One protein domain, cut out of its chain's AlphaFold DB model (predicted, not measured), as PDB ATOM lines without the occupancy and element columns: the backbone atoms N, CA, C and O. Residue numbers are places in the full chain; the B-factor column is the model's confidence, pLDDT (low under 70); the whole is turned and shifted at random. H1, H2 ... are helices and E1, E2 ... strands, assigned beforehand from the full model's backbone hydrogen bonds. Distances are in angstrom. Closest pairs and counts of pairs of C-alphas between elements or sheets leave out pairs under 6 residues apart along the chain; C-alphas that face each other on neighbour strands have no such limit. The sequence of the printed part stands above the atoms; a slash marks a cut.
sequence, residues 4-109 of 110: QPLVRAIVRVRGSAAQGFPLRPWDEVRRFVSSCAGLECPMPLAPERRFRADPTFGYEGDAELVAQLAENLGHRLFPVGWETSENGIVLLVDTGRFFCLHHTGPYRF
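This is residues 4 to 109 of the 110 residues of an uncharacterized protein of Streptomyces echinatus (UniProt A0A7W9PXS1). Picture one strongly twisted, curled sheet of six strands with three helices round it: H2 runs along E3 and E4, H3 crosses slantwise near E4, and H1 meets H2 near its first residues and grazes the sheet. The E1 and E2 hairpin makes one far end of the domain, with the turn at Gly 20, after H1, at the other. The printed part has 106 residues, with three named helices and six named strands in the order H1 H2 E1 E2 H3 E3 E4 E5 E6; the class is mixed, helices and strands. The sheet's order is E1 E2 E3 E4 E5 E6, antiparallel throughout. The whole is compact, with a radius of gyration of the C-alphas of 12.6 A and spans of 36 by 32 by 25 A.

Begin in the sheet at C-alpha 77, (327.182, 235.398, 316.894); from there E3, residues 77 to 83, runs 16.5 A. E4 is residues 89 to 93, E5 98 to 102 and E6 105 to 108, where C-alpha 108 lies at (329.745, 226.896, 325.837). Look earlier for E1, residues 40 to 43, and E2, residues 46 to 52, 14.0 A long. Find C-alpha 4 at (342.496, 250.709, 315.610); from there H1, residues 4 to 18, runs 21.4 A. H2, residues 27 to 36, is 13.9 A long, and H3, residues 62 to 73, 16.2 A.

Start at E3, whose pairing is staggered: residues 77 to 82 pair with E4, where N 80 and O 90 are 2.9 A apart, and residues 82 to 83 pair with E2, where N 52 and O 82 are 2.8 A apart. E3 E4 E5 E6 form a meander, each strand the antiparallel neighbour of the one before; look for N 91 and O 99 at 2.8 A, and N 107 and O 100 at 2.8 A. At the other edge, the hairpin E1 and E2 has N 41 and O 51 at 2.9 A. H2 lies over E3 and E4 at a height over the sheet of 10.2 A, and its closest C-alphas to E3 are those of Val 33 and Val 80, 6.8 A apart. H3 lies only just over E4, with 3 of its C-alphas falling on it, at a height of 7.3 A. H1 touches H2 with residues 5 to 9 alone, the closest C-alphas being those of Pro 5 and Ser 34, 5.2 A apart, at a steep tilt of 54 degrees. H1 only grazes the sheet, with residues 8 to 13. In H1, H2 and H3 every O i to N i+4 pair is within hydrogen-bond range.

The C-alphas of Gly 20 and Pro 47 are the two farthest apart, 36.2 A. The printed part has no cut and no long link. The mean pLDDT of the printed part is 89.0; look for values under 70 at residues 4 to 5, 103 and 105 to 109.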
ATOM      1  N   GLN A   4     341.969 252.066 315.797       62.88
ATOM      2  CA  GLN A   4     342.496 250.709 315.610       62.88
ATOM      3  C   GLN A   4     341.508 249.563 315.941       62.88
ATOM      4  O   GLN A   4     341.468 248.582 315.192       62.88
ATOM      5  N   PRO A   5     340.681 249.622 317.007       65.31
ATOM      6  CA  PRO A   5     339.780 248.523 317.360       65.31
ATOM      7  C   PRO A   5     338.657 248.323 316.335       65.31
ATOM      8  O   PRO A   5     338.329 247.195 315.970       65.31
ATOM      9  N   LEU A   6     338.088 249.417 315.818       73.19
ATOM     10  CA  LEU A   6     337.019 249.355 314.815       73.19
ATOM     11  C   LEU A   6     337.539 248.830 313.474       73.19
ATOM     12  O   LEU A   6     336.843 248.059 312.813       73.19
ATOM     13  N   VAL A   7     338.784 249.158 313.112       82.94
ATOM     14  CA  VAL A   7     339.454 248.600 311.926       82.94
ATOM     15  C   VAL A   7     339.510 247.071 311.990       82.94
ATOM     16  O   VAL A   7     339.193 246.409 311.001       82.94
ATOM     17  N   ARG A   8     339.818 246.490 313.153       83.12
ATOM     18  CA  ARG A   8     339.861 245.027 313.336       83.12
ATOM     19  C   ARG A   8     338.499 244.366 313.107       83.12
ATOM     20  O   ARG A   8     338.411 243.371 312.387       83.12
ATOM     21  N   ALA A   9     337.421 244.946 313.637       85.00
ATOM     22  CA  ALA A   9     336.067 244.452 313.362       85.00
ATOM     23  C   ALA A   9     335.706 244.559 311.869       85.00
ATOM     24  O   ALA A   9     335.096 243.642 311.318       85.00
ATOM     25  N   ILE A  10     336.118 245.638 311.193       88.88
ATOM     26  CA  ILE A  10     335.898 245.818 309.749       88.88
ATOM     27  C   ILE A  10     336.630 244.740 308.941       88.88
ATOM     28  O   ILE A  10     336.038 244.176 308.020       88.88
ATOM     29  N   VAL A  11     337.885 244.429 309.282       90.12
ATOM     30  CA  VAL A  11     338.655 243.353 308.631       90.12
ATOM     31  C   VAL A  11     337.906 242.028 308.738       90.12
ATOM     32  O   VAL A  11     337.701 241.366 307.720       90.12
ATOM     33  N   ARG A  12     337.414 241.675 309.933       92.88
ATOM     34  CA  ARG A  12     336.654 240.434 310.128       92.88
ATOM     35  C   ARG A  12     335.349 240.411 309.333       92.88
ATOM     36  O   ARG A  12     335.052 239.410 308.688       92.88
ATOM     37  N   VAL A  13     334.594 241.511 309.331       93.81
ATOM     38  CA  VAL A  13     333.350 241.638 308.551       93.81
ATOM     39  C   VAL A  13     333.615 241.446 307.059       93.81
ATOM     40  O   VAL A  13     332.897 240.688 306.407       93.81
ATOM     41  N   ARG A  14     334.662 242.083 306.521       93.94
ATOM     42  CA  ARG A  14     335.054 241.939 305.111       93.94
ATOM     43  C   ARG A  14     335.483 240.514 304.783       93.94
ATOM     44  O   ARG A  14     335.026 239.978 303.780       93.94
ATOM     45  N   GLY A  15     336.307 239.900 305.633       93.44
ATOM     46  CA  GLY A  15     336.748 238.516 305.454       93.44
ATOM     47  C   GLY A  15     335.576 237.534 305.436       93.44
ATOM     48  O   GLY A  15     335.498 236.689 304.554       93.44
ATOM     49  N   SER A  16     334.617 237.699 306.348       94.06
ATOM     50  CA  SER A  16     333.420 236.854 306.399       94.06
ATOM     51  C   SER A  16     332.509 237.055 305.183       94.06
ATOM     52  O   SER A  16     332.020 236.093 304.599       94.06
ATOM     53  N   ALA A  17     332.323 238.306 304.746       95.12
ATOM     54  CA  ALA A  17     331.552 238.612 303.543       95.12
ATOM     55  C   ALA A  17     332.195 238.033 302.270       95.12
ATOM     56  O   ALA A  17     331.475 237.545 301.405       95.12
ATOM     57  N   ALA A  18     333.529 238.036 302.171       95.12
ATOM     58  CA  ALA A  18     334.254 237.423 301.055       95.12
ATOM     59  C   ALA A  18     334.068 235.895 300.983       95.12
ATOM     60  O   ALA A  18     334.142 235.329 299.899       95.12
ATOM     61  N   GLN A  19     333.773 235.250 302.114       94.25
ATOM     62  CA  GLN A  19     333.433 233.825 302.191       94.25
ATOM     63  C   GLN A  19     331.936 233.545 301.947       94.25
ATOM     64  O   GLN A  19     331.511 232.401 302.031       94.25
ATOM     65  N   GLY A  20     331.115 234.565 301.666       96.75
ATOM     66  CA  GLY A  20     329.672 234.412 301.429       96.75
ATOM     67  C   GLY A  20     328.791 234.473 302.683       96.75
ATOM     68  O   GLY A  20     327.569 234.445 302.561       96.75
ATOM     69  N   PHE A  21     329.376 234.647 303.874       95.62
ATOM     70  CA  PHE A  21     328.656 234.675 305.155       95.62
ATOM     71  C   PHE A  21     328.850 236.032 305.853       95.62
ATOM     72  O   PHE A  21     329.707 236.176 306.729       95.62
ATOM     73  N   PRO A  22     328.111 237.085 305.462       93.69
ATOM     74  CA  PRO A  22     328.347 238.435 305.968       93.69
ATOM     75  C   PRO A  22     327.997 238.579 307.456       93.69
ATOM     76  O   PRO A  22     326.851 238.407 307.866       93.69
ATOM     77  N   LEU A  23     328.973 239.006 308.262       94.06
ATOM     78  CA  LEU A  23     328.760 239.360 309.668       94.06
ATOM     79  C   LEU A  23     328.231 240.788 309.814       94.06
ATOM     80  O   LEU A  23     328.630 241.699 309.086       94.06
ATOM     81  N   ARG A  24     327.380 241.010 310.819       91.75
ATOM     82  CA  ARG A  24     326.873 242.341 311.179       91.75
ATOM     83  C   ARG A  24     327.145 242.627 312.657       91.75
ATOM     84  O   ARG A  24     326.454 242.065 313.505       91.75
ATOM     85  N   PRO A  25     328.116 243.495 312.995       93.25
ATOM     86  CA  PRO A  25     328.364 243.856 314.384       93.25
ATOM     87  C   PRO A  25     327.205 244.703 314.923       93.25
ATOM     88  O   PRO A  25     326.768 245.653 314.265       93.25
ATOM     89  N   TRP A  26     326.745 244.383 316.132       94.25
ATOM     90  CA  TRP A  26     325.790 245.182 316.909       94.25
ATOM     91  C   TRP A  26     326.509 246.008 317.984       94.25
ATOM     92  O   TRP A  26     327.727 245.924 318.135       94.25
ATOM     93  N   ASP A  27     325.771 246.834 318.723       93.81
ATOM     94  CA  ASP A  27     326.369 247.826 319.627       93.81
ATOM     95  C   ASP A  27     327.224 247.217 320.737       93.81
ATOM     96  O   ASP A  27     328.271 247.761 321.079       93.81
ATOM     97  N   GLU A  28     326.833 246.059 321.258       94.19
ATOM     98  CA  GLU A  28     327.598 245.371 322.298       94.19
ATOM     99  C   GLU A  28     328.908 244.785 321.759       94.19
ATOM    100  O   GLU A  28     329.943 244.935 322.400       94.19
ATOM    101  N   VAL A  29     328.910 244.242 320.536       94.62
ATOM    102  CA  VAL A  29     330.145 243.851 319.833       94.62
ATOM    103  C   VAL A  29     331.051 245.056 319.628       94.62
ATOM    104  O   VAL A  29     332.245 244.981 319.905       94.62
ATOM    105  N   ARG A  30     330.500 246.182 319.162       93.25
ATOM    106  CA  ARG A  30     331.279 247.412 318.947       93.25
ATOM    107  C   ARG A  30     331.900 247.887 320.255       93.25
ATOM    108  O   ARG A  30     333.088 248.196 320.280       93.25
ATOM    109  N   ARG A  31     331.125 247.875 321.344       93.69
ATOM    110  CA  ARG A  31     331.598 248.229 322.685       93.69
ATOM    111  C   ARG A  31     332.699 247.281 323.151       93.69
ATOM    112  O   ARG A  31     333.757 247.767 323.548       93.69
ATOM    113  N   PHE A  32     332.486 245.970 323.046       93.88
ATOM    114  CA  PHE A  32     333.475 244.962 323.421       93.88
ATOM    115  C   PHE A  32     334.777 245.158 322.647       93.88
ATOM    116  O   PHE A  32     335.826 245.328 323.254       93.88
ATOM    117  N   VAL A  33     334.715 245.218 321.315       92.75
ATOM    118  CA  VAL A  33     335.907 245.395 320.477       92.75
ATOM    119  C   VAL A  33     336.610 246.709 320.819       92.75
ATOM    120  O   VAL A  33     337.818 246.704 321.014       92.75
ATOM    121  N   SER A  34     335.880 247.816 320.980       91.88
ATOM    122  CA  SER A  34     336.487 249.107 321.343       91.88
ATOM    123  C   SER A  34     337.180 249.117 322.709       91.88
ATOM    124  O   SER A  34     338.153 249.844 322.878       91.88
ATOM    125  N   SER A  35     336.695 248.318 323.663       92.69
ATOM    126  CA  SER A  35     337.185 248.320 325.049       92.69
ATOM    127  C   SER A  35     338.245 247.252 325.301       92.69
ATOM    128  O   SER A  35     339.105 247.431 326.158       92.69
ATOM    129  N   CYS A  36     338.163 246.135 324.577       92.69
ATOM    130  CA  CYS A  36     338.918 244.928 324.883       92.69
ATOM    131  C   CYS A  36     339.895 244.525 323.780       92.69
ATOM    132  O   CYS A  36     340.776 243.720 324.059       92.69
ATOM    133  N   ALA A  37     339.773 245.023 322.542       91.81
ATOM    134  CA  ALA A  37     340.655 244.569 321.468       91.81
ATOM    135  C   ALA A  37     342.133 244.836 321.792       91.81
ATOM    136  O   ALA A  37     342.512 245.941 322.175       91.81
ATOM    137  N   GLY A  38     342.969 243.815 321.603       90.56
ATOM    138  CA  GLY A  38     344.391 243.834 321.949       90.56
ATOM    139  C   GLY A  38     344.703 243.388 323.379       90.56
ATOM    140  O   GLY A  38     345.874 243.173 323.681       90.56
ATOM    141  N   LEU A  39     343.695 243.199 324.238       93.94
ATOM    142  CA  LEU A  39     343.897 242.613 325.560       93.94
ATOM    143  C   LEU A  39     344.119 241.102 325.474       93.94
ATOM    144  O   LEU A  39     343.580 240.403 324.610       93.94
ATOM    145  N   GLU A  40     344.880 240.605 326.440       94.31
ATOM    146  CA  GLU A  40     345.062 239.188 326.706       94.31
ATOM    147  C   GLU A  40     344.707 238.929 328.170       94.31
ATOM    148  O   GLU A  40     345.147 239.657 329.063       94.31
ATOM    149  N   CYS A  41     343.868 237.929 328.422       90.38
ATOM    150  CA  CYS A  41     343.357 237.616 329.753       90.38
ATOM    151  C   CYS A  41     343.496 236.115 330.031       90.38
ATOM    152  O   CYS A  41     343.135 235.312 329.170       90.38
ATOM    153  N   PRO A  42     343.982 235.703 331.214       90.06
ATOM    154  CA  PRO A  42     343.946 234.298 331.604       90.06
ATOM    155  C   PRO A  42     342.495 233.830 331.777       90.06
ATOM    156  O   PRO A  42     341.645 234.581 332.264       90.06
ATOM    157  N   MET A  43     342.211 232.584 331.399       82.94
ATOM    158  CA  MET A  43     340.887 231.992 331.591       82.94
ATOM    159  C   MET A  43     340.706 231.607 333.071       82.94
ATOM    160  O   MET A  43     341.545 230.881 333.606       82.94
ATOM    161  N   PRO A  44     339.623 232.029 333.757       79.06
ATOM    162  CA  PRO A  44     339.495 231.845 335.208       79.06
ATOM    163  C   PRO A  44     339.581 230.392 335.697       79.06
ATOM    164  O   PRO A  44     340.097 230.141 336.780       79.06
ATOM    165  N   LEU A  45     339.072 229.440 334.908       81.19
ATOM    166  CA  LEU A  45     339.022 228.013 335.261       81.19
ATOM    167  C   LEU A  45     340.176 227.190 334.668       81.19
ATOM    168  O   LEU A  45     340.283 226.002 334.955       81.19
ATOM    169  N   ALA A  46     341.013 227.810 333.837       82.69
ATOM    170  CA  ALA A  46     342.149 227.183 333.168       82.69
ATOM    171  C   ALA A  46     343.236 228.253 332.949       82.69
ATOM    172  O   ALA A  46     343.375 228.757 331.837       82.69
ATOM    173  N   PRO A  47     343.951 228.698 334.000       83.38
ATOM    174  CA  PRO A  47     344.847 229.858 333.928       83.38
ATOM    175  C   PRO A  47     346.036 229.694 332.970       83.38
ATOM    176  O   PRO A  47     346.661 230.682 332.580       83.38
ATOM    177  N   GLU A  48     346.364 228.456 332.599       85.56
ATOM    178  CA  GLU A  48     347.327 228.118 331.551       85.56
ATOM    179  C   GLU A  48     346.834 228.504 330.149       85.56
ATOM    180  O   GLU A  48     347.641 228.734 329.247       85.56
ATOM    181  N   ARG A  49     345.514 228.627 329.987       87.88
ATOM    182  CA  ARG A  49     344.837 229.080 328.774       87.88
ATOM    183  C   ARG A  49     344.610 230.577 328.828       87.88
ATOM    184  O   ARG A  49     344.275 231.148 329.871       87.88
ATOM    185  N   ARG A  50     344.744 231.228 327.678       92.31
ATOM    186  CA  ARG A  50     344.551 232.671 327.560       92.31
ATOM    187  C   ARG A  50     343.528 232.969 326.490       92.31
ATOM    188  O   ARG A  50     343.534 232.370 325.424       92.31
ATOM    189  N   PHE A  51     342.660 233.920 326.785       93.00
ATOM    190  CA  PHE A  51     341.828 234.569 325.798       93.00
ATOM    191  C   PHE A  51     342.571 235.784 325.255       93.00
ATOM    192  O   PHE A  51     342.993 236.654 326.020       93.00
ATOM    193  N   ARG A  52     342.685 235.871 323.934       95.19
ATOM    194  CA  ARG A  52     343.160 237.061 323.239       95.19
ATOM    195  C   ARG A  52     342.002 237.718 322.513       95.19
ATOM    196  O   ARG A  52     341.414 237.136 321.602       95.19
ATOM    197  N   ALA A  53     341.705 238.954 322.893       95.12
ATOM    198  CA  ALA A  53     340.671 239.763 322.271       95.12
ATOM    199  C   ALA A  53     341.165 240.301 320.922       95.12
ATOM    200  O   ALA A  53     341.643 241.431 320.807       95.12
ATOM    201  N   ASP A  54     341.084 239.466 319.892       94.56
ATOM    202  CA  ASP A  54     341.422 239.838 318.526       94.56
ATOM    203  C   ASP A  54     340.378 239.314 317.530       94.56
ATOM    204  O   ASP A  54     340.437 238.150 317.128       94.56
ATOM    205  N   PRO A  55     339.413 240.151 317.100       93.56
ATOM    206  CA  PRO A  55     338.338 239.705 316.223       93.56
ATOM    207  C   PRO A  55     338.830 239.366 314.810       93.56
ATOM    208  O   PRO A  55     338.058 238.816 314.031       93.56
ATOM    209  N   THR A  56     340.079 239.691 314.444       92.75
ATOM    210  CA  THR A  56     340.625 239.350 313.119       92.75
ATOM    211  C   THR A  56     341.054 237.894 313.005       92.75
ATOM    212  O   THR A  56     341.350 237.452 311.897       92.75
ATOM    213  N   PHE A  57     341.121 237.161 314.118       91.69
ATOM    214  CA  PHE A  57     341.496 235.756 314.106       91.69
ATOM    215  C   PHE A  57     340.422 234.890 313.431       91.69
ATOM    216  O   PHE A  57     339.220 235.103 313.606       91.69
ATOM    217  N   GLY A  58     340.875 233.910 312.656       86.81
ATOM    218  CA  GLY A  58     340.044 232.925 311.980       86.81
ATOM    219  C   GLY A  58     340.689 232.426 310.692       86.81
ATOM    220  O   GLY A  58     341.573 233.068 310.124       86.81
ATOM    221  N   TYR A  59     340.211 231.283 310.237       86.62
ATOM    222  CA  TYR A  59     340.629 230.565 309.048       86.62
ATOM    223  C   TYR A  59     339.549 230.635 307.961       86.62
ATOM    224  O   TYR A  59     338.439 231.153 308.149       86.62
ATOM    225  N   GLU A  60     339.899 230.149 306.775       87.75
ATOM    226  CA  GLU A  60     338.934 229.913 305.706       87.75
ATOM    227  C   GLU A  60     337.950 228.809 306.124       87.75
ATOM    228  O   GLU A  60     338.352 227.814 306.722       87.75
ATOM    229  N   GLY A  61     336.657 229.005 305.858       87.75
ATOM    230  CA  GLY A  61     335.583 228.093 306.270       87.75
ATOM    231  C   GLY A  61     334.952 228.436 307.623       87.75
ATOM    232  O   GLY A  61     333.776 228.153 307.841       87.75
ATOM    233  N   ASP A  62     335.652 229.153 308.508       90.19
ATOM    234  CA  ASP A  62     335.089 229.525 309.817       90.19
ATOM    235  C   ASP A  62     333.859 230.429 309.703       90.19
ATOM    236  O   ASP A  62     333.005 230.440 310.586       90.19
ATOM    237  N   ALA A  63     333.763 231.216 308.629       93.19
ATOM    238  CA  ALA A  63     332.606 232.072 308.393       93.19
ATOM    239  C   ALA A  63     331.318 231.245 308.225       93.19
ATOM    240  O   ALA A  63     330.279 231.614 308.776       93.19
ATOM    241  N   GLU A  64     331.409 230.107 307.532       93.19
ATOM    242  CA  GLU A  64     330.309 229.158 307.379       93.19
ATOM    243  C   GLU A  64     329.960 228.505 308.716       93.19
ATOM    244  O   GLU A  64     328.799 228.515 309.121       93.19
ATOM    245  N   LEU A  65     330.962 228.005 309.445       91.75
ATOM    246  CA  LEU A  65     330.751 227.351 310.741       91.75
ATOM    247  C   LEU A  65     330.078 228.284 311.756       91.75
ATOM    248  O   LEU A  65     329.163 227.875 312.472       91.75
ATOM    249  N   VAL A  66     330.492 229.553 311.802       93.12
ATOM    250  CA  VAL A  66     329.858 230.566 312.656       93.12
ATOM    251  C   VAL A  66     328.415 230.826 312.223       93.12
ATOM    252  O   VAL A  66     327.548 230.955 313.088       93.12
ATOM    253  N   ALA A  67     328.136 230.892 310.918       93.81
ATOM    254  CA  ALA A  67     326.782 231.098 310.408       93.81
ATOM    255  C   ALA A  67     325.860 229.910 310.726       93.81
ATOM    256  O   ALA A  67     324.770 230.118 311.258       93.81
ATOM    257  N   GLN A  68     326.323 228.679 310.494       92.44
ATOM    258  CA  GLN A  68     325.591 227.455 310.836       92.44
ATOM    259  C   GLN A  68     325.331 227.364 312.345       92.44
ATOM    260  O   GLN A  68     324.232 227.018 312.775       92.44
ATOM    261  N   LEU A  69     326.318 227.714 313.179       91.62
ATOM    262  CA  LEU A  69     326.131 227.741 314.629       91.62
ATOM    263  C   LEU A  69     325.120 228.813 315.055       91.62
ATOM    264  O   LEU A  69     324.295 228.553 315.929       91.62
ATOM    265  N   ALA A  70     325.162 229.999 314.447       93.50
ATOM    266  CA  ALA A  70     324.206 231.070 314.720       93.50
ATOM    267  C   ALA A  70     322.770 230.641 314.377       93.50
ATOM    268  O   ALA A  70     321.856 230.872 315.169       93.50
ATOM    269  N   GLU A  71     322.587 229.963 313.241       93.62
ATOM    270  CA  GLU A  71     321.304 229.390 312.822       93.62
ATOM    271  C   GLU A  71     320.817 228.316 313.801       93.62
ATOM    272  O   GLU A  71     319.706 228.421 314.322       93.62
ATOM    273  N   ASN A  72     321.672 227.348 314.142       91.38
ATOM    274  CA  ASN A  72     321.345 226.270 315.079       91.38
ATOM    275  C   ASN A  72     320.984 226.780 316.482       91.38
ATOM    276  O   ASN A  72     320.135 226.198 317.157       91.38
ATOM    277  N   LEU A  73     321.634 227.853 316.938       90.62
ATOM    278  CA  LEU A  73     321.338 228.474 318.230       90.62
ATOM    279  C   LEU A  73     320.132 229.421 318.171       90.62
ATOM    280  O   LEU A  73     319.592 229.755 319.223       90.62
ATOM    281  N   GLY A  74     319.726 229.889 316.987       94.56
ATOM    282  CA  GLY A  74     318.728 230.952 316.845       94.56
ATOM    283  C   GLY A  74     319.198 232.304 317.399       94.56
ATOM    284  O   GLY A  74     318.374 233.132 317.784       94.56
ATOM    285  N   HIS A  75     320.515 232.529 317.463       95.31
ATOM    286  CA  HIS A  75     321.131 233.709 318.070       95.31
ATOM    287  C   HIS A  75     322.183 234.333 317.158       95.31
ATOM    288  O   HIS A  75     322.864 233.647 316.397       95.31
ATOM    289  N   ARG A  76     322.385 235.649 317.279       95.50
ATOM    290  CA  ARG A  76     323.491 236.320 316.586       95.50
ATOM    291  C   ARG A  76     324.812 235.984 317.267       95.50
ATOM    292  O   ARG A  76     324.919 236.078 318.489       95.50
ATOM    293  N   LEU A  77     325.817 235.669 316.457       95.81
ATOM    294  CA  LEU A  77     327.182 235.398 316.894       95.81
ATOM    295  C   LEU A  77     328.147 236.368 316.224       95.81
ATOM    296  O   LEU A  77     327.980 236.727 315.056       95.81
ATOM    297  N   PHE A  78     329.178 236.775 316.958       96.38
ATOM    298  CA  PHE A  78     330.266 237.562 316.398       96.38
ATOM    299  C   PHE A  78     331.616 237.125 316.979       96.38
ATOM    300  O   PHE A  78     331.755 237.084 318.201       96.38
ATOM    301  N   PRO A  79     332.627 236.837 316.143       95.94
ATOM    302  CA  PRO A  79     333.985 236.549 316.598       95.94
ATOM    303  C   PRO A  79     334.631 237.758 317.266       95.94
ATOM    304  O   PRO A  79     334.742 238.825 316.665       95.94
ATOM    305  N   VAL A  80     335.066 237.588 318.510       95.81
ATOM    306  CA  VAL A  80     335.661 238.663 319.322       95.81
ATOM    307  C   VAL A  80     337.097 238.372 319.753       95.81
ATOM    308  O   VAL A  80     337.773 239.260 320.273       95.81
ATOM    309  N   GLY A  81     337.575 237.153 319.520       95.12
ATOM    310  CA  GLY A  81     338.922 236.740 319.867       95.12
ATOM    311  C   GLY A  81     339.125 235.241 319.725       95.12
ATOM    312  O   GLY A  81     338.374 234.573 319.017       95.12
ATOM    313  N   TRP A  82     340.136 234.725 320.414       94.56
ATOM    314  CA  TRP A  82     340.498 233.313 320.383       94.56
ATOM    315  C   TRP A  82     341.165 232.862 321.683       94.56
ATOM    316  O   TRP A  82     341.673 233.678 322.453       94.56
ATOM    317  N   GLU A  83     341.119 231.560 321.934       91.69
ATOM    318  CA  GLU A  83     341.807 230.881 323.030       91.69
ATOM    319  C   GLU A  83     343.166 230.345 322.546       91.69
ATOM    320  O   GLU A  83     343.246 229.765 321.468       91.69
ATOM    321  N   THR A  84     344.237 230.546 323.318       90.06
ATOM    322  CA  THR A  84     345.625 230.350 322.857       90.06
ATOM    323  C   THR A  84     346.155 228.915 322.835       90.06
ATOM    324  O   THR A  84     347.160 228.667 322.175       90.06
ATOM    325  N   SER A  85     345.570 227.989 323.589       87.25
ATOM    326  CA  SER A  85     346.037 226.603 323.700       87.25
ATOM    327  C   SER A  85     345.673 225.789 322.466       87.25
ATOM    328  O   SER A  85     346.501 225.031 321.967       87.25
ATOM    329  N   GLU A  86     344.440 225.931 321.984       85.00
ATOM    330  CA  GLU A  86     343.924 225.145 320.855       85.00
ATOM    331  C   GLU A  86     343.407 226.013 319.702       85.00
ATOM    332  O   GLU A  86     342.837 225.503 318.737       85.00
ATOM    333  N   ASN A  87     343.627 227.330 319.772       88.38
ATOM    334  CA  ASN A  87     343.226 228.291 318.746       88.38
ATOM    335  C   ASN A  87     341.708 228.322 318.489       88.38
ATOM    336  O   ASN A  87     341.262 228.615 317.379       88.38
ATOM    337  N   GLY A  88     340.900 228.024 319.511       90.25
ATOM    338  CA  GLY A  88     339.443 228.082 319.413       90.25
ATOM    339  C   GLY A  88     338.949 229.522 319.274       90.25
ATOM    340  O   GLY A  88     339.371 230.399 320.028       90.25
ATOM    341  N   ILE A  89     338.040 229.784 318.335       93.75
ATOM    342  CA  ILE A  89     337.464 231.121 318.141       93.75
ATOM    343  C   ILE A  89     336.469 231.407 319.259       93.75
ATOM    344  O   ILE A  89     335.521 230.655 319.470       93.75
ATOM    345  N   VAL A  90     336.621 232.544 319.926       94.06
ATOM    346  CA  VAL A  90     335.661 233.010 320.926       94.06
ATOM    347  C   VAL A  90     334.615 233.902 320.260       94.06
ATOM    348  O   VAL A  90     334.931 234.906 319.614       94.06
ATOM    349  N   LEU A  91     333.350 233.531 320.437       95.19
ATOM    350  CA  LEU A  91     332.171 234.169 319.863       95.19
ATOM    351  C   LEU A  91     331.368 234.864 320.963       95.19
ATOM    352  O   LEU A  91     331.041 234.237 321.967       95.19
ATOM    353  N   LEU A  92     331.001 236.129 320.753       95.75
ATOM    354  CA  LEU A  92     330.004 236.829 321.560       95.75
ATOM    355  C   LEU A  92     328.608 236.533 321.007       95.75
ATOM    356  O   LEU A  92     328.368 236.691 319.808       95.75
ATOM    357  N   VAL A  93     327.696 236.129 321.885       95.25
ATOM    358  CA  VAL A  93     326.269 235.953 321.593       95.25
ATOM    359  C   VAL A  93     325.526 237.238 321.930       95.25
ATOM    360  O   VAL A  93     325.888 237.930 322.878       95.25
ATOM    361  N   ASP A  94     324.434 237.536 321.232       94.50
ATOM    362  CA  ASP A  94     323.575 238.686 321.557       94.50
ATOM    363  C   ASP A  94     322.880 238.635 322.929       94.50
ATOM    364  O   ASP A  94     322.240 239.604 323.330       94.50
ATOM    365  N   THR A  95     323.040 237.541 323.672       92.50
ATOM    366  CA  THR A  95     322.652 237.426 325.087       92.50
ATOM    367  C   THR A  95     323.746 237.889 326.058       92.50
ATOM    368  O   THR A  95     323.573 237.761 327.270       92.50
ATOM    369  N   GLY A  96     324.887 238.367 325.551       89.94
ATOM    370  CA  GLY A  96     326.051 238.773 326.346       89.94
ATOM    371  C   GLY A  96     326.931 237.608 326.820       89.94
ATOM    372  O   GLY A  96     327.848 237.806 327.614       89.94
ATOM    373  N   ARG A  97     326.659 236.376 326.366       90.56
ATOM    374  CA  ARG A  97     327.453 235.177 326.694       90.56
ATOM    375  C   ARG A  97     328.533 234.900 325.651       90.56
ATOM    376  O   ARG A  97     328.463 235.409 324.537       90.56
ATOM    377  N   PHE A  98     329.474 234.021 325.994       90.12
ATOM    378  CA  PHE A  98     330.561 233.608 325.108       90.12
ATOM    379  C   PHE A  98     330.493 232.116 324.757       90.12
ATOM    380  O   PHE A  98     330.152 231.278 325.596       90.12
ATOM    381  N   PHE A  99     330.854 231.781 323.520       88.94
ATOM    382  CA  PHE A  99     331.058 230.410 323.042       88.94
ATOM    383  C   PHE A  99     332.477 230.250 322.497       88.94
ATOM    384  O   PHE A  99     333.023 231.192 321.931       88.94
ATOM    385  N   CYS A 100     333.050 229.057 322.636       87.81
ATOM    386  CA  CYS A 100     334.244 228.645 321.907       87.81
ATOM    387  C   CYS A 100     333.822 227.823 320.697       87.81
ATOM    388  O   CYS A 100     333.161 226.797 320.855       87.81
ATOM    389  N   LEU A 101     334.226 228.221 319.502       87.81
ATOM    390  CA  LEU A 101     334.186 227.372 318.326       87.81
ATOM    391  C   LEU A 101     335.559 226.716 318.180       87.81
ATOM    392  O   LEU A 101     336.541 227.378 317.852       87.81
ATOM    393  N   HIS A 102     335.616 225.420 318.466       82.25
ATOM    394  CA  HIS A 102     336.812 224.606 318.312       82.25
ATOM    395  C   HIS A 102     336.658 223.688 317.095       82.25
ATOM    396  O   HIS A 102     335.542 223.393 316.667       82.25
ATOM    397  N   HIS A 103     337.769 223.200 316.542       69.38
ATOM    398  CA  HIS A 103     337.752 222.341 315.352       69.38
ATOM    399  C   HIS A 103     337.055 220.985 315.587       69.38
ATOM    400  O   HIS A 103     336.652 220.327 314.633       69.38
ATOM    401  N   THR A 104     336.872 220.574 316.847       70.38
ATOM    402  CA  THR A 104     336.064 219.398 317.228       70.38
ATOM    403  C   THR A 104     334.580 219.711 317.452       70.38
ATOM    404  O   THR A 104     333.806 218.798 317.733       70.38
ATOM    405  N   GLY A 105     334.169 220.978 317.345       64.38
ATOM    406  CA  GLY A 105     332.794 221.436 317.543       64.38
ATOM    407  C   GLY A 105     332.661 222.621 318.513       64.38
ATOM    408  O   GLY A 105     333.646 223.094 319.087       64.38
ATOM    409  N   PRO A 106     331.435 223.144 318.694       64.44
ATOM    410  CA  PRO A 106     331.169 224.283 319.567       64.44
ATOM    411  C   PRO A 106     331.071 223.886 321.051       64.44
ATOM    412  O   PRO A 106     330.395 222.923 321.410       64.44
ATOM    413  N   TYR A 107     331.665 224.696 321.926       63.62
ATOM    414  CA  TYR A 107     331.600 224.577 323.385       63.62
ATOM    415  C   TYR A 107     331.074 225.872 324.015       63.62
ATOM    416  O   TYR A 107     331.390 226.979 323.575       63.62
ATOM    417  N   ARG A 108     330.273 225.753 325.078       58.50
ATOM    418  CA  ARG A 108     329.745 226.896 325.837       58.50
ATOM    419  C   ARG A 108     330.663 227.220 327.017       58.50
ATOM    420  O   ARG A 108     330.961 226.320 327.797       58.50
ATOM    421  N   PHE A 109     331.037 228.487 327.195       58.53
ATOM    422  CA  PHE A 109     331.650 228.944 328.448       58.53
ATOM    423  C   PHE A 109     330.544 229.293 329.461       58.53
ATOM    424  O   PHE A 109     329.527 229.891 329.092       58.53
TER     425      PHE A 109